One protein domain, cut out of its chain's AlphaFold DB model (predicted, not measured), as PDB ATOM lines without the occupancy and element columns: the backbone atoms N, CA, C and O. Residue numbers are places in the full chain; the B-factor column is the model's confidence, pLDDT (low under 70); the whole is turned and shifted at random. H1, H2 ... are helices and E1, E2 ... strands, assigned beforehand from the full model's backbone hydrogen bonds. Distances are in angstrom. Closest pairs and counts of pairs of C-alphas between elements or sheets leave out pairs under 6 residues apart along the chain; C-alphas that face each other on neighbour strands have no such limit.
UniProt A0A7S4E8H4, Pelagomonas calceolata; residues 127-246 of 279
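Overview. This is residues 127 to 246 of the 279 residues of a protein of Pelagomonas calceolata (UniProt A0A7S4E8H4). A strongly curled sheet of four strands, E5-E4-E6-E7, has the long helix H2 packed along its strands E4 and E6. A second, flatter sheet, E3-E2-E1-E8, meets H2 through its edge strand E8, near residues 221 to 229 of the helix, while residues 177 to 183, of which 181 to 183 belong to H1, stick out at a far end. The 120 printed residues hold two named helices and eight named strands, in the order E1 E2 E3 E4 E5 H1 E6 E7 H2 E8; both sheets are antiparallel. The class is mixed, helices and strands, and the whole is compact, with a radius of gyration of the C-alphas of 14.7 A and spans of 45 by 32 by 30 A.

Arrangement. In the curled sheet, E4, residues 160 to 169, bends by 62 degrees at residue 165. Its antiparallel neighbour E6, residues 188 to 196, has N 192 and O 164 at 2.9 A, within hydrogen-bond range. E5, residues 172 to 174, forms a hairpin with E4, with N 174 and O 167 at 2.8 A. E7, residues 203 to 207, forms a hairpin with E6, with N 204 and O 195 at 2.7 A. H2, residues 215 to 230, is on this sheet at a height of 8.2 A, along E4 at 3 degrees on the local plane; their closest C-alphas, of Ala 163 and Val 222, are 5.2 A apart. H1, residues 181 to 184, is not on either sheet. E5, H1 and E6 make a split strand-helix-strand unit, two strands running the same way with E4 between them, and its crossover is right-handed. H2 is also on the second sheet, over E8, residues 237 to 242, at a height of 9.9 A; the closest C-alphas, of Tyr 228 and Leu 237, are 6.6 A apart. E8 is antiparallel to E1, residues 127 to 131, with N 129 and O 239 at 2.9 A. E1, E2, residues 138 to 144, and E3, residues 150 to 156, form a meander, each strand the antiparallel neighbour of the one before; N 140 and O 130 are 2.8 A apart, as are N 153 and O 141. E3 and E4 meet only through their link. In H2 every O i to N i+4 pair is within hydrogen-bond range; H1 is too short for such a pair.

Along the chain. E1 begins at C-alpha 127 (-38.917, 51.927, 132.352), and E8 ends at C-alpha 242 (-37.343, 57.651, 134.286). From first to last C-alpha E6 measures 25.6 A, E4 24.0 A, H2 22.2 A, E3 19.4 A and E2 18.7 A. H2 begins at C-alpha 215 (-51.857, 64.470, 136.146).

Size, cuts and confidence. The two C-alphas farthest apart, of Glu 136 and Lys 182, are 44.7 A from each other. The printed part has no cut, and no link is long. Mean pLDDT of the printed part is 88.6; residues 146, 148 and 244 to 245 are under 70.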
ATOM      1  N   ARG A 127     -37.977  52.764 133.095       90.19
ATOM      2  CA  ARG A 127     -38.917  51.927 132.352       90.19
ATOM      3  C   ARG A 127     -39.057  52.470 130.947       90.19
ATOM      4  O   ARG A 127     -39.425  53.622 130.744       90.19
ATOM      5  N   HIS A 128     -38.761  51.622 129.980       92.81
ATOM      6  CA  HIS A 128     -38.764  51.982 128.575       92.81
ATOM      7  C   HIS A 128     -39.633  50.992 127.816       92.81
ATOM      8  O   HIS A 128     -39.354  49.795 127.830       92.81
ATOM      9  N   LEU A 129     -40.701  51.490 127.202       93.81
ATOM     10  CA  LEU A 129     -41.567  50.718 126.326       93.81
ATOM     11  C   LEU A 129     -41.268  51.121 124.888       93.81
ATOM     12  O   LEU A 129     -41.540  52.256 124.502       93.81
ATOM     13  N   LYS A 130     -40.773  50.169 124.104       94.75
ATOM     14  CA  LYS A 130     -40.528  50.345 122.680       94.75
ATOM     15  C   LYS A 130     -41.373  49.351 121.902       94.75
ATOM     16  O   LYS A 130     -41.182  48.146 122.029       94.75
ATOM     17  N   CYS A 131     -42.287  49.858 121.092       93.38
ATOM     18  CA  CYS A 131     -43.086  49.066 120.177       93.38
ATOM     19  C   CYS A 131     -42.811  49.502 118.731       93.38
ATOM     20  O   CYS A 131     -42.839  50.703 118.429       93.38
ATOM     21  N   PRO A 132     -42.555  48.548 117.830       91.69
ATOM     22  CA  PRO A 132     -42.402  48.818 116.408       91.69
ATOM     23  C   PRO A 132     -43.716  49.298 115.778       91.69
ATOM     24  O   PRO A 132     -44.788  49.275 116.387       91.69
ATOM     25  N   ARG A 133     -43.614  49.781 114.539       89.44
ATOM     26  CA  ARG A 133     -44.776  50.216 113.755       89.44
ATOM     27  C   ARG A 133     -45.718  49.052 113.450       89.44
ATOM     28  O   ARG A 133     -46.929  49.234 113.496       89.44
ATOM     29  N   ASP A 134     -45.160  47.887 113.136       86.50
ATOM     30  CA  ASP A 134     -45.949  46.683 112.910       86.50
ATOM     31  C   ASP A 134     -46.436  46.111 114.250       86.50
ATOM     32  O   ASP A 134     -45.665  45.991 115.202       86.50
ATOM     33  N   ARG A 135     -47.727  45.782 114.340       82.81
ATOM     34  CA  ARG A 135     -48.332  45.220 115.560       82.81
ATOM     35  C   ARG A 135     -48.114  43.718 115.694       82.81
ATOM     36  O   ARG A 135     -48.371  43.169 116.769       82.81
ATOM     37  N   GLU A 136     -47.711  43.062 114.609       84.88
ATOM     38  CA  GLU A 136     -47.342  41.648 114.627       84.88
ATOM     39  C   GLU A 136     -45.962  41.431 115.258       84.88
ATOM     40  O   GLU A 136     -45.709  40.370 115.832       84.88
ATOM     41  N   ASP A 137     -45.118  42.463 115.235       90.12
ATOM     42  CA  ASP A 137     -43.804  42.452 115.858       90.12
ATOM     43  C   ASP A 137     -43.876  42.591 117.394       90.12
ATOM     44  O   ASP A 137     -44.891  42.951 118.006       90.12
ATOM     45  N   LEU A 138     -42.748  42.283 118.039       92.25
ATOM     46  CA  LEU A 138     -42.607  42.289 119.492       92.25
ATOM     47  C   LEU A 138     -42.368  43.708 120.026       92.25
ATOM     48  O   LEU A 138     -41.428  44.396 119.629       92.25
ATOM     49  N   CYS A 139     -43.183  44.112 120.997       93.06
ATOM     50  CA  CYS A 139     -42.888  45.209 121.904       93.06
ATOM     51  C   CYS A 139     -41.889  44.762 122.974       93.06
ATOM     52  O   CYS A 139     -42.001  43.671 123.537       93.06
ATOM     53  N   GLU A 140     -40.968  45.654 123.326       94.19
ATOM     54  CA  GLU A 140     -40.015  45.477 124.414       94.19
ATOM     55  C   GLU A 140     -40.335  46.449 125.551       94.19
ATOM     56  O   GLU A 140     -40.239  47.668 125.401       94.19
ATOM     57  N   LEU A 141     -40.682  45.908 126.718       92.56
ATOM     58  CA  LEU A 141     -40.743  46.647 127.972       92.56
ATOM     59  C   LEU A 141     -39.488  46.335 128.784       92.56
ATOM     60  O   LEU A 141     -39.363  45.270 129.390       92.56
ATOM     61  N   VAL A 142     -38.561  47.282 128.807       91.50
ATOM     62  CA  VAL A 142     -37.328  47.190 129.583       91.50
ATOM     63  C   VAL A 142     -37.551  47.857 130.934       91.50
ATOM     64  O   VAL A 142     -37.842  49.051 131.002       91.50
ATOM     65  N   VAL A 143     -37.406  47.088 132.010       89.00
ATOM     66  CA  VAL A 143     -37.427  47.578 133.389       89.00
ATOM     67  C   VAL A 143     -36.016  47.439 133.945       89.00
ATOM     68  O   VAL A 143     -35.534  46.325 134.136       89.00
ATOM     69  N   LEU A 144     -35.350  48.568 134.175       85.25
ATOM     70  CA  LEU A 144     -34.097  48.619 134.918       85.25
ATOM     71  C   LEU A 144     -34.428  49.035 136.346       85.25
ATOM     72  O   LEU A 144     -34.960  50.125 136.584       85.25
ATOM     73  N   THR A 145     -34.138  48.129 137.271       77.75
ATOM     74  CA  THR A 145     -34.218  48.378 138.713       77.75
ATOM     75  C   THR A 145     -32.848  48.798 139.252       77.75
ATOM     76  O   THR A 145     -31.841  48.644 138.562       77.75
ATOM     77  N   GLU A 146     -32.802  49.359 140.468       69.88
ATOM     78  CA  GLU A 146     -31.548  49.816 141.098       69.88
ATOM     79  C   GLU A 146     -30.475  48.723 141.204       69.88
ATOM     80  O   GLU A 146     -29.292  49.040 141.144       69.88
ATOM     81  N   ASP A 147     -30.874  47.454 141.316       70.56
ATOM     82  CA  ASP A 147     -29.964  46.312 141.466       70.56
ATOM     83  C   ASP A 147     -29.280  45.901 140.140       70.56
ATOM     84  O   ASP A 147     -28.748  44.802 140.029       70.56
ATOM     85  N   GLU A 148     -29.325  46.760 139.111       65.62
ATOM     86  CA  GLU A 148     -28.896  46.492 137.724       65.62
ATOM     87  C   GLU A 148     -29.602  45.296 137.055       65.62
ATOM     88  O   GLU A 148     -29.301  44.944 135.911       65.62
ATOM     89  N   ASP A 149     -30.609  44.719 137.715       76.19
ATOM     90  CA  ASP A 149     -31.454  43.676 137.159       76.19
ATOM     91  C   ASP A 149     -32.301  44.275 136.032       76.19
ATOM     92  O   ASP A 149     -33.347  44.908 136.236       76.19
ATOM     93  N   ARG A 150     -31.802  44.091 134.807       84.69
ATOM     94  CA  ARG A 150     -32.506  44.416 133.571       84.69
ATOM     95  C   ARG A 150     -33.496  43.300 133.270       84.69
ATOM     96  O   ARG A 150     -33.135  42.262 132.718       84.69
ATOM     97  N   VAL A 151     -34.764  43.547 133.572       86.81
ATOM     98  CA  VAL A 151     -35.857  42.651 133.192       86.81
ATOM     99  C   VAL A 151     -36.459  43.155 131.886       86.81
ATOM    100  O   VAL A 151     -37.014  44.253 131.825       86.81
ATOM    101  N   VAL A 152     -36.323  42.363 130.823       90.94
ATOM    102  CA  VAL A 152     -36.953  42.640 129.527       90.94
ATOM    103  C   VAL A 152     -38.201  41.778 129.413       90.94
ATOM    104  O   VAL A 152     -38.118  40.552 129.405       90.94
ATOM    105  N   HIS A 153     -39.357  42.425 129.330       90.19
ATOM    106  CA  HIS A 153     -40.617  41.773 129.014       90.19
ATOM    107  C   HIS A 153     -40.933  42.012 127.542       90.19
ATOM    108  O   HIS A 153     -41.140  43.151 127.130       90.19
ATOM    109  N   THR A 154     -40.970  40.940 126.761       92.50
ATOM    110  CA  THR A 154     -41.362  40.983 125.352       92.50
ATOM    111  C   THR A 154     -42.787  40.481 125.200       92.50
ATOM    112  O   THR A 154     -43.117  39.424 125.736       92.50
ATOM    113  N   PHE A 155     -43.618  41.214 124.466       92.81
ATOM    114  CA  PHE A 155     -44.978  40.797 124.127       92.81
ATOM    115  C   PHE A 155     -45.351  41.306 122.729       92.81
ATOM    116  O   PHE A 155     -44.848  42.354 122.325       92.81
ATOM    117  N   PRO A 156     -46.209  40.607 121.973       91.62
ATOM    118  CA  PRO A 156     -46.678  41.096 120.678       91.62
ATOM    119  C   PRO A 156     -47.430  42.428 120.806       91.62
ATOM    120  O   PRO A 156     -48.199  42.629 121.749       91.62
ATOM    121  N   GLY A 157     -47.264  43.340 119.843       88.75
ATOM    122  CA  GLY A 157     -47.932  44.649 119.873       88.75
ATOM    123  C   GLY A 157     -49.462  44.561 119.948       88.75
ATOM    124  O   GLY A 157     -50.102  45.352 120.641       88.75
ATOM    125  N   LYS A 158     -50.052  43.543 119.313       90.88
ATOM    126  CA  LYS A 158     -51.491  43.224 119.393       90.88
ATOM    127  C   LYS A 158     -52.002  42.898 120.804       90.88
ATOM    128  O   LYS A 158     -53.194  43.063 121.059       90.88
ATOM    129  N   ASP A 159     -51.129  42.448 121.706       93.12
ATOM    130  CA  ASP A 159     -51.503  42.075 123.075       93.12
ATOM    131  C   ASP A 159     -51.481  43.271 124.029       93.12
ATOM    132  O   ASP A 159     -51.954  43.175 125.166       93.12
ATOM    133  N   LEU A 160     -51.010  44.431 123.563       92.88
ATOM    134  CA  LEU A 160     -51.174  45.696 124.260       92.88
ATOM    135  C   LEU A 160     -52.627  46.179 124.128       92.88
ATOM    136  O   LEU A 160     -53.036  46.720 123.104       92.88
ATOM    137  N   LEU A 161     -53.419  45.997 125.185       94.00
ATOM    138  CA  LEU A 161     -54.863  46.245 125.141       94.00
ATOM    139  C   LEU A 161     -55.236  47.711 125.350       94.00
ATOM    140  O   LEU A 161     -56.159  48.210 124.713       94.00
ATOM    141  N   ARG A 162     -54.611  48.370 126.332       94.50
ATOM    142  CA  ARG A 162     -54.859  49.779 126.683       94.50
ATOM    143  C   ARG A 162     -53.849  50.290 127.702       94.50
ATOM    144  O   ARG A 162     -53.200  49.513 128.406       94.50
ATOM    145  N   ALA A 163     -53.802  51.608 127.847       95.38
ATOM    146  CA  ALA A 163     -53.169  52.270 128.980       95.38
ATOM    147  C   ALA A 163     -54.230  52.878 129.906       95.38
ATOM    148  O   ALA A 163     -55.259  53.385 129.464       95.38
ATOM    149  N   GLU A 164     -53.980  52.847 131.214       95.50
ATOM    150  CA  GLU A 164     -54.888  53.414 132.210       95.50
ATOM    151  C   GLU A 164     -54.159  54.411 133.108       95.50
ATOM    152  O   GLU A 164     -53.103  54.116 133.672       95.50
ATOM    153  N   ALA A 165     -54.760  55.586 133.300       94.81
ATOM    154  CA  ALA A 165     -54.288  56.547 134.286       94.81
ATOM    155  C   ALA A 165     -54.668  56.062 135.690       94.81
ATOM    156  O   ALA A 165     -55.848  55.910 136.021       94.81
ATOM    157  N   ILE A 166     -53.666  55.870 136.540       95.25
ATOM    158  CA  ILE A 166     -53.838  55.323 137.882       95.25
ATOM    159  C   ILE A 166     -53.283  56.252 138.954       95.25
ATOM    160  O   ILE A 166     -52.486  57.165 138.723       95.25
ATOM    161  N   ARG A 167     -53.728  56.000 140.184       94.38
ATOM    162  CA  ARG A 167     -53.114  56.572 141.374       94.38
ATOM    163  C   ARG A 167     -52.066  55.616 141.899       94.38
ATOM    164  O   ARG A 167     -52.341  54.427 142.020       94.38
ATOM    165  N   VAL A 168     -50.903  56.142 142.257       92.69
ATOM    166  CA  VAL A 168     -49.798  55.333 142.778       92.69
ATOM    167  C   VAL A 168     -49.288  55.836 144.114       92.69
ATOM    168  O   VAL A 168     -49.374  57.022 144.456       92.69
ATOM    169  N   ARG A 169     -48.733  54.899 144.879       90.50
ATOM    170  CA  ARG A 169     -47.957  55.183 146.082       90.50
ATOM    171  C   ARG A 169     -46.817  54.175 146.161       90.50
ATOM    172  O   ARG A 169     -47.086  52.996 146.368       90.50
ATOM    173  N   ARG A 170     -45.571  54.647 146.033       84.81
ATOM    174  CA  ARG A 170     -44.361  53.800 146.065       84.81
ATOM    175  C   ARG A 170     -44.434  52.665 145.030       84.81
ATOM    176  O   ARG A 170     -44.420  51.493 145.393       84.81
ATOM    177  N   GLY A 171     -44.682  53.024 143.771       82.62
ATOM    178  CA  GLY A 171     -44.773  52.097 142.635       82.62
ATOM    179  C   GLY A 171     -45.961  51.140 142.609       82.62
ATOM    180  O   GLY A 171     -46.117  50.394 141.648       82.62
ATOM    181  N   ARG A 172     -46.841  51.158 143.615       88.38
ATOM    182  CA  ARG A 172     -48.044  50.316 143.631       88.38
ATOM    183  C   ARG A 172     -49.260  51.097 143.162       88.38
ATOM    184  O   ARG A 172     -49.509  52.199 143.658       88.38
ATOM    185  N   ALA A 173     -50.030  50.498 142.258       92.31
ATOM    186  CA  ALA A 173     -51.344  50.992 141.870       92.31
ATOM    187  C   ALA A 173     -52.299  50.921 143.071       92.31
ATOM    188  O   ALA A 173     -52.408  49.901 143.752       92.31
ATOM    189  N   VAL A 174     -52.988  52.024 143.346       93.25
ATOM    190  CA  VAL A 174     -53.910  52.161 144.471       93.25
ATOM    191  C   VAL A 174     -55.279  52.545 143.933       93.25
ATOM    192  O   VAL A 174     -55.422  53.555 143.248       93.25
ATOM    193  N   ASN A 175     -56.307  51.774 144.286       92.81
ATOM    194  CA  ASN A 175     -57.680  52.101 143.917       92.81
ATOM    195  C   ASN A 175     -58.228  53.219 144.834       92.81
ATOM    196  O   ASN A 175     -58.362  53.001 146.041       92.81
ATOM    197  N   PRO A 176     -58.562  54.411 144.305       92.38
ATOM    198  CA  PRO A 176     -58.991  55.537 145.130       92.38
ATOM    199  C   PRO A 176     -60.460  55.456 145.575       92.38
ATOM    200  O   PRO A 176     -60.857  56.268 146.409       92.38
ATOM    201  N   LYS A 177     -61.266  54.520 145.040       92.38
ATOM    202  CA  LYS A 177     -62.733  54.487 145.226       92.38
ATOM    203  C   LYS A 177     -63.167  54.499 146.699       92.38
ATOM    204  O   LYS A 177     -64.099  55.213 147.043       92.38
ATOM    205  N   ASN A 178     -62.443  53.788 147.565       92.50
ATOM    206  CA  ASN A 178     -62.795  53.633 148.983       92.50
ATOM    207  C   ASN A 178     -61.964  54.525 149.925       92.50
ATOM    208  O   ASN A 178     -61.935  54.302 151.134       92.50
ATOM    209  N   MET A 179     -61.243  55.520 149.397       94.31
ATOM    210  CA  MET A 179     -60.336  56.355 150.189       94.31
ATOM    211  C   MET A 179     -60.924  57.729 150.499       94.31
ATOM    212  O   MET A 179     -61.598  58.355 149.682       94.31
ATOM    213  N   ARG A 180     -60.589  58.270 151.676       95.44
ATOM    214  CA  ARG A 180     -60.980  59.641 152.035       95.44
ATOM    215  C   ARG A 180     -60.330  60.637 151.070       95.44
ATOM    216  O   ARG A 180     -59.149  60.512 150.740       95.44
ATOM    217  N   ARG A 181     -61.033  61.722 150.723       94.12
ATOM    218  CA  ARG A 181     -60.534  62.778 149.810       94.12
ATOM    219  C   ARG A 181     -59.144  63.315 150.192       94.12
ATOM    220  O   ARG A 181     -58.322  63.571 149.316       94.12
ATOM    221  N   LYS A 182     -58.854  63.446 151.495       93.69
ATOM    222  CA  LYS A 182     -57.532  63.864 152.008       93.69
ATOM    223  C   LYS A 182     -56.419  62.849 151.703       93.69
ATOM    224  O   LYS A 182     -55.291  63.263 151.468       93.69
ATOM    225  N   GLN A 183     -56.718  61.549 151.701       92.69
ATOM    226  CA  GLN A 183     -55.757  60.490 151.363       92.69
ATOM    227  C   GLN A 183     -55.516  60.433 149.855       92.69
ATOM    228  O   GLN A 183     -54.367  60.369 149.435       92.69
ATOM    229  N   VAL A 184     -56.573  60.567 149.046       92.62
ATOM    230  CA  VAL A 184     -56.468  60.578 147.575       92.62
ATOM    231  C   VAL A 184     -55.565  61.712 147.076       92.62
ATOM    232  O   VAL A 184     -54.791  61.514 146.146       92.62
ATOM    233  N   ARG A 185     -55.600  62.888 147.722       90.38
ATOM    234  CA  ARG A 185     -54.705  64.016 147.393       90.38
ATOM    235  C   ARG A 185     -53.219  63.719 147.624       90.38
ATOM    236  O   ARG A 185     -52.393  64.372 147.005       90.38
ATOM    237  N   LYS A 186     -52.888  62.763 148.500       90.81
ATOM    238  CA  LYS A 186     -51.504  62.344 148.773       90.81
ATOM    239  C   LYS A 186     -50.999  61.281 147.793       90.81
ATOM    240  O   LYS A 186     -49.831  60.915 147.864       90.81
ATOM    241  N   LEU A 187     -51.869  60.742 146.938       92.81
ATOM    242  CA  LEU A 187     -51.486  59.752 145.939       92.81
ATOM    243  C   LEU A 187     -50.931  60.447 144.697       92.81
ATOM    244  O   LEU A 187     -51.531  61.406 144.196       92.81
ATOM    245  N   GLY A 188     -49.831  59.907 144.184       91.69
ATOM    246  CA  GLY A 188     -49.256  60.316 142.912       91.69
ATOM    247  C   GLY A 188     -50.150  59.930 141.740       91.69
ATOM    248  O   GLY A 188     -51.028  59.071 141.871       91.69
ATOM    249  N   TYR A 189     -49.926  60.569 140.599       93.50
ATOM    250  CA  TYR A 189     -50.494  60.143 139.321       93.50
ATOM    251  C   TYR A 189     -49.426  59.406 138.531       93.50
ATOM    252  O   TYR A 189     -48.297  59.878 138.447       93.50
ATOM    253  N   SER A 190     -49.793  58.275 137.955       94.06
ATOM    254  CA  SER A 190     -48.953  57.487 137.059       94.06
ATOM    255  C   SER A 190     -49.873  56.793 136.055       94.06
ATOM    256  O   SER A 190     -51.087  57.026 136.048       94.06
ATOM    257  N   PHE A 191     -49.315  55.953 135.207       94.88
ATOM    258  CA  PHE A 191     -50.063  55.153 134.254       94.88
ATOM    259  C   PHE A 191     -49.594  53.702 134.316       94.88
ATOM    260  O   PHE A 191     -48.484  53.400 134.764       94.88
ATOM    261  N   GLN A 192     -50.484  52.799 133.928       94.94
ATOM    262  CA  GLN A 192     -50.186  51.379 133.803       94.94
ATOM    263  C   GLN A 192     -50.554  50.891 132.407       94.94
ATOM    264  O   GLN A 192     -51.536  51.354 131.823       94.94
ATOM    265  N   LEU A 193     -49.778  49.936 131.912       95.06
ATOM    266  CA  LEU A 193     -50.074  49.175 130.707       95.06
ATOM    267  C   LEU A 193     -50.925  47.969 131.085       95.06
ATOM    268  O   LEU A 193     -50.643  47.307 132.088       95.06
ATOM    269  N   VAL A 194     -51.941  47.684 130.279       95.25
ATOM    270  CA  VAL A 194     -52.730  46.457 130.361       95.25
ATOM    271  C   VAL A 194     -52.364  45.601 129.154       95.25
ATOM    272  O   VAL A 194     -52.638  45.988 128.019       95.25
ATOM    273  N   VAL A 195     -51.720  44.466 129.413       94.00
ATOM    274  CA  VAL A 195     -51.214  43.536 128.393       94.00
ATOM    275  C   VAL A 195     -51.923  42.198 128.555       94.00
ATOM    276  O   VAL A 195     -52.150  41.752 129.680       94.00
ATOM    277  N   ARG A 196     -52.297  41.554 127.455       92.88
ATOM    278  CA  ARG A 196     -52.873  40.209 127.464       92.88
ATOM    279  C   ARG A 196     -51.759  39.163 127.578       92.88
ATOM    280  O   ARG A 196     -50.766  39.252 126.873       92.88
ATOM    281  N   LEU A 197     -51.924  38.179 128.462       87.56
ATOM    282  CA  LEU A 197     -51.074  36.987 128.485       87.56
ATOM    283  C   LEU A 197     -51.645  35.937 127.532       87.56
ATOM    284  O   LEU A 197     -52.835  35.606 127.618       87.56
ATOM    285  N   ASP A 198     -50.777  35.391 126.684       74.88
ATOM    286  CA  ASP A 198     -51.116  34.404 125.657       74.88
ATOM    287  C   ASP A 198     -51.740  33.120 126.228       74.88
ATOM    288  O   ASP A 198     -52.709  32.609 125.669       74.88
ATOM    289  N   ASP A 199     -51.257  32.639 127.379       74.62
ATOM    290  CA  ASP A 199     -51.586  31.289 127.866       74.62
ATOM    291  C   ASP A 199     -52.983  31.157 128.500       74.62
ATOM    292  O   ASP A 199     -53.611  30.106 128.408       74.62
ATOM    293  N   ASP A 200     -53.496  32.224 129.124       76.56
ATOM    294  CA  ASP A 200     -54.731  32.170 129.929       76.56
ATOM    295  C   ASP A 200     -55.768  33.244 129.542       76.56
ATOM    296  O   ASP A 200     -56.831  33.339 130.164       76.56
ATOM    297  N   GLY A 201     -55.446  34.136 128.595       80.88
ATOM    298  CA  GLY A 201     -56.253  35.332 128.314       80.88
ATOM    299  C   GLY A 201     -56.347  36.308 129.496       80.88
ATOM    300  O   GLY A 201     -57.184  37.212 129.495       80.88
ATOM    301  N   ARG A 202     -55.510  36.128 130.525       87.31
ATOM    302  CA  ARG A 202     -55.438  37.012 131.694       87.31
ATOM    303  C   ARG A 202     -54.780  38.332 131.311       87.31
ATOM    304  O   ARG A 202     -53.888  38.373 130.473       87.31
ATOM    305  N   GLU A 203     -55.195  39.412 131.963       92.06
ATOM    306  CA  GLU A 203     -54.575  40.730 131.805       92.06
ATOM    307  C   GLU A 203     -53.431  40.905 132.825       92.06
ATOM    308  O   GLU A 203     -53.666  40.893 134.038       92.06
ATOM    309  N   ALA A 204     -52.204  41.128 132.354       90.81
ATOM    310  CA  ALA A 204     -51.109  41.679 133.147       90.81
ATOM    311  C   ALA A 204     -51.238  43.198 133.232       90.81
ATOM    312  O   ALA A 204     -51.609  43.874 132.272       90.81
ATOM    313  N   ARG A 205     -50.886  43.750 134.396       92.75
ATOM    314  CA  ARG A 205     -50.863  45.195 134.628       92.75
ATOM    315  C   ARG A 205     -49.467  45.626 135.038       92.75
ATOM    316  O   ARG A 205     -49.022  45.299 136.137       92.75
ATOM    317  N   HIS A 206     -48.807  46.389 134.177       91.38
ATOM    318  CA  HIS A 206     -47.464  46.905 134.424       91.38
ATOM    319  C   HIS A 206     -47.534  48.398 134.732       91.38
ATOM    320  O   HIS A 206     -47.894  49.203 133.879       91.38
ATOM    321  N   VAL A 207     -47.204  48.786 135.963       91.25
ATOM    322  CA  VAL A 207     -47.090  50.203 136.343       91.25
ATOM    323  C   VAL A 207     -45.847  50.793 135.674       91.25
ATOM    324  O   VAL A 207     -44.790  50.181 135.737       91.25
ATOM    325  N   MET A 208     -45.936  51.968 135.050       90.44
ATOM    326  CA  MET A 208     -44.819  52.529 134.266       90.44
ATOM    327  C   MET A 208     -43.915  53.488 135.039       90.44
ATOM    328  O   MET A 208     -42.830  53.818 134.578       90.44
ATOM    329  N   SER A 209     -44.307  53.904 136.242       85.81
ATOM    330  CA  SER A 209     -43.457  54.748 137.086       85.81
ATOM    331  C   SER A 209     -43.634  54.423 138.562       85.81
ATOM    332  O   SER A 209     -44.761  54.256 139.045       85.81
ATOM    333  N   TYR A 210     -42.514  54.373 139.291       83.00
ATOM    334  CA  TYR A 210     -42.503  54.234 140.747       83.00
ATOM    335  C   TYR A 210     -43.086  55.476 141.448       83.00
ATOM    336  O   TYR A 210     -43.720  55.389 142.512       83.00
ATOM    337  N   GLY A 211     -42.875  56.643 140.834       83.06
ATOM    338  CA  GLY A 211     -43.223  57.957 141.355       83.06
ATOM    339  C   GLY A 211     -44.502  58.550 140.768       83.06
ATOM    340  O   GLY A 211     -45.277  57.902 140.067       83.06
ATOM    341  N   SER A 212     -44.741  59.820 141.100       86.38
ATOM    342  CA  SER A 212     -45.800  60.605 140.472       86.38
ATOM    343  C   SER A 212     -45.244  61.293 139.231       86.38
ATOM    344  O   SER A 212     -44.459  62.221 139.375       86.38
ATOM    345  N   VAL A 213     -45.724  60.908 138.054       86.81
ATOM    346  CA  VAL A 213     -45.429  61.578 136.775       86.81
ATOM    347  C   VAL A 213     -46.211  62.894 136.664       86.81
ATOM    348  O   VAL A 213     -45.778  63.846 136.043       86.81
ATOM    349  N   GLY A 214     -47.357  62.989 137.345       88.62
ATOM    350  CA  GLY A 214     -48.222  64.169 137.292       88.62
ATOM    351  C   GLY A 214     -49.478  63.924 136.461       88.62
ATOM    352  O   GLY A 214     -49.580  62.982 135.677       88.62
ATOM    353  N   ARG A 215     -50.519  64.727 136.706       91.62
ATOM    354  CA  ARG A 215     -51.857  64.470 136.146       91.62
ATOM    355  C   ARG A 215     -51.932  64.726 134.640       91.62
ATOM    356  O   ARG A 215     -52.665  64.015 133.965       91.62
ATOM    357  N   SER A 216     -51.265  65.774 134.161       92.38
ATOM    358  CA  SER A 216     -51.265  66.125 132.737       92.38
ATOM    359  C   SER A 216     -50.475  65.086 131.952       92.38
ATOM    360  O   SER A 216     -51.011  64.454 131.050       92.38
ATOM    361  N   ASP A 217     -49.257  64.815 132.409       91.44
ATOM    362  CA  ASP A 217     -48.315  63.938 131.720       91.44
ATOM    363  C   ASP A 217     -48.815  62.492 131.690       91.44
ATOM    364  O   ASP A 217     -48.879  61.893 130.624       91.44
ATOM    365  N   SER A 218     -49.331  61.964 132.812       92.94
ATOM    366  CA  SER A 218     -49.957  60.627 132.820       92.94
ATOM    367  C   SER A 218     -51.123  60.501 131.837       92.94
ATOM    368  O   SER A 218     -51.295  59.448 131.233       92.94
ATOM    369  N   LYS A 219     -51.924  61.556 131.651       94.81
ATOM    370  CA  LYS A 219     -52.999  61.551 130.653       94.81
ATOM    371  C   LYS A 219     -52.457  61.605 129.232       94.81
ATOM    372  O   LYS A 219     -52.968  60.870 128.399       94.81
ATOM    373  N   SER A 220     -51.446  62.438 128.990       94.19
ATOM    374  CA  SER A 220     -50.781  62.559 127.690       94.19
ATOM    375  C   SER A 220     -50.183  61.223 127.244       94.19
ATOM    376  O   SER A 220     -50.403  60.796 126.116       94.19
ATOM    377  N   ARG A 221     -49.499  60.519 128.157       93.88
ATOM    378  CA  ARG A 221     -48.936  59.185 127.891       93.88
ATOM    379  C   ARG A 221     -50.012  58.142 127.633       93.88
ATOM    380  O   ARG A 221     -49.883  57.330 126.727       93.88
ATOM    381  N   VAL A 222     -51.102  58.176 128.399       95.62
ATOM    382  CA  VAL A 222     -52.234  57.269 128.168       95.62
ATOM    383  C   VAL A 222     -52.864  57.510 126.799       95.62
ATOM    384  O   VAL A 222     -53.153  56.534 126.117       95.62
ATOM    385  N   SER A 223     -53.060  58.764 126.378       94.75
ATOM    386  CA  SER A 223     -53.602  59.052 125.045       94.75
ATOM    387  C   SER A 223     -52.660  58.619 123.925       94.75
ATOM    388  O   SER A 223     -53.138  58.040 122.963       94.75
ATOM    389  N   GLU A 224     -51.351  58.826 124.080       93.88
ATOM    390  CA  GLU A 224     -50.326  58.408 123.113       93.88
ATOM    391  C   GLU A 224     -50.325  56.881 122.914       93.88
ATOM    392  O   GLU A 224     -50.399  56.383 121.793       93.88
ATOM    393  N   ILE A 225     -50.352  56.118 124.012       93.56
ATOM    394  CA  ILE A 225     -50.422  54.652 123.953       93.56
ATOM    395  C   ILE A 225     -51.772  54.196 123.386       93.56
ATOM    396  O   ILE A 225     -51.831  53.275 122.576       93.56
ATOM    397  N   GLN A 226     -52.871  54.829 123.799       94.25
ATOM    398  CA  GLN A 226     -54.202  54.480 123.307       94.25
ATOM    399  C   GLN A 226     -54.344  54.761 121.807       94.25
ATOM    400  O   GLN A 226     -55.015  54.001 121.110       94.25
ATOM    401  N   GLU A 227     -53.712  55.822 121.309       92.94
ATOM    402  CA  GLU A 227     -53.647  56.141 119.887       92.94
ATOM    403  C   GLU A 227     -52.896  55.053 119.123       92.94
ATOM    404  O   GLU A 227     -53.439  54.540 118.150       92.94
ATOM    405  N   TYR A 228     -51.736  54.603 119.616       91.38
ATOM    406  CA  TYR A 228     -51.013  53.469 119.029       91.38
ATOM    407  C   TYR A 228     -51.838  52.172 119.017       91.38
ATOM    408  O   TYR A 228     -51.821  51.437 118.034       91.38
ATOM    409  N   VAL A 229     -52.601  51.896 120.081       91.69
ATOM    410  CA  VAL A 229     -53.465  50.704 120.185       91.69
ATOM    411  C   VAL A 229     -54.699  50.790 119.279       91.69
ATOM    412  O   VAL A 229     -55.176  49.777 118.762       91.69
ATOM    413  N   THR A 230     -55.234  51.988 119.050       90.88
ATOM    414  CA  THR A 230     -56.477  52.167 118.279       90.88
ATOM    415  C   THR A 230     -56.187  52.360 116.792       90.88
ATOM    416  O   THR A 230     -56.827  51.724 115.961       90.88
ATOM    417  N   ASN A 231     -55.166  53.147 116.455       87.56
ATOM    418  CA  ASN A 231     -54.788  53.481 115.085       87.56
ATOM    419  C   ASN A 231     -53.610  52.610 114.632       87.56
ATOM    420  O   ASN A 231     -52.557  52.594 115.266       87.56
ATOM    421  N   SER A 232     -53.775  51.872 113.535       71.56
ATOM    422  CA  SER A 232     -52.730  51.004 112.968       71.56
ATOM    423  C   SER A 232     -51.636  51.766 112.214       71.56
ATOM    424  O   SER A 232     -50.588  51.201 111.930       71.56
ATOM    425  N   ASP A 233     -51.859  53.044 111.897       71.44
ATOM    426  CA  ASP A 233     -50.975  53.832 111.024       71.44
ATOM    427  C   ASP A 233     -49.888  54.630 111.764       71.44
ATOM    428  O   ASP A 233     -49.100  55.334 111.128       71.44
ATOM    429  N   VAL A 234     -49.813  54.529 113.093       75.69
ATOM    430  CA  VAL A 234     -48.848  55.282 113.910       75.69
ATOM    431  C   VAL A 234     -47.439  54.716 113.723       75.69
ATOM    432  O   VAL A 234     -47.246  53.506 113.745       75.69
ATOM    433  N   SER A 235     -46.437  55.589 113.573       76.25
ATOM    434  CA  SER A 235     -45.035  55.285 113.220       76.25
ATOM    435  C   SER A 235     -44.234  54.414 114.215       76.25
ATOM    436  O   SER A 235     -43.015  54.320 114.087       76.25
ATOM    437  N   GLY A 236     -44.887  53.764 115.177       84.62
ATOM    438  CA  GLY A 236     -44.283  53.106 116.336       84.62
ATOM    439  C   GLY A 236     -44.560  53.881 117.625       84.62
ATOM    440  O   GLY A 236     -45.003  55.029 117.590       84.62
ATOM    441  N   LEU A 237     -44.324  53.237 118.764       90.75
ATOM    442  CA  LEU A 237     -44.546  53.809 120.091       90.75
ATOM    443  C   LEU A 237     -43.255  53.695 120.898       90.75
ATOM    444  O   LEU A 237     -42.737  52.600 121.101       90.75
ATOM    445  N   ASP A 238     -42.751  54.832 121.362       92.44
ATOM    446  CA  ASP A 238     -41.548  54.913 122.182       92.44
ATOM    447  C   ASP A 238     -41.852  55.756 123.425       92.44
ATOM    448  O   ASP A 238     -41.975  56.982 123.368       92.44
ATOM    449  N   VAL A 239     -42.058  55.074 124.551       91.31
ATOM    450  CA  VAL A 239     -42.392  55.700 125.829       91.31
ATOM    451  C   VAL A 239     -41.276  55.431 126.819       91.31
ATOM    452  O   VAL A 239     -41.113  54.326 127.342       91.31
ATOM    453  N   TYR A 240     -40.546  56.494 127.124       89.06
ATOM    454  CA  TYR A 240     -39.487  56.501 128.116       89.06
ATOM    455  C   TYR A 240     -39.960  57.174 129.404       89.06
ATOM    456  O   TYR A 240     -40.303  58.359 129.417       89.06
ATOM    457  N   GLU A 241     -39.932  56.424 130.501       87.56
ATOM    458  CA  GLU A 241     -40.140  56.941 131.845       87.56
ATOM    459  C   GLU A 241     -38.899  56.675 132.686       87.56
ATOM    460  O   GLU A 241     -38.448  55.544 132.866       87.56
ATOM    461  N   SER A 242     -38.361  57.746 133.252       79.69
ATOM    462  CA  SER A 242     -37.343  57.651 134.286       79.69
ATOM    463  C   SER A 242     -37.870  58.378 135.506       79.69
ATOM    464  O   SER A 242     -38.263  59.546 135.423       79.69
ATOM    465  N   SER A 243     -37.896  57.706 136.655       71.31
ATOM    466  CA  SER A 243     -38.012  58.439 137.910       71.31
ATOM    467  C   SER A 243     -36.677  59.145 138.137       71.31
ATOM    468  O   SER A 243     -35.730  58.565 138.663       71.31
ATOM    469  N   GLY A 244     -36.592  60.373 137.626       62.72
ATOM    470  CA  GLY A 244     -35.375  61.165 137.639       62.72
ATOM    471  C   GLY A 244     -34.921  61.525 139.050       62.72
ATOM    472  O   GLY A 244     -35.709  61.601 139.997       62.72
ATOM    473  N   VAL A 245     -33.625  61.799 139.156       68.44
ATOM    474  CA  VAL A 245     -33.001  62.366 140.349       68.44
ATOM    475  C   VAL A 245     -33.772  63.619 140.775       68.44
ATOM    476  O   VAL A 245     -34.024  64.515 139.969       68.44
ATOM    477  N   SER A 246     -34.158  63.698 142.051       76.12
ATOM    478  CA  SER A 246     -34.894  64.854 142.556       76.12
ATOM    479  C   SER A 246     -34.052  66.125 142.403       76.12
ATOM    480  O   SER A 246     -33.056  66.298 143.108       76.12
TER     481      SER A 246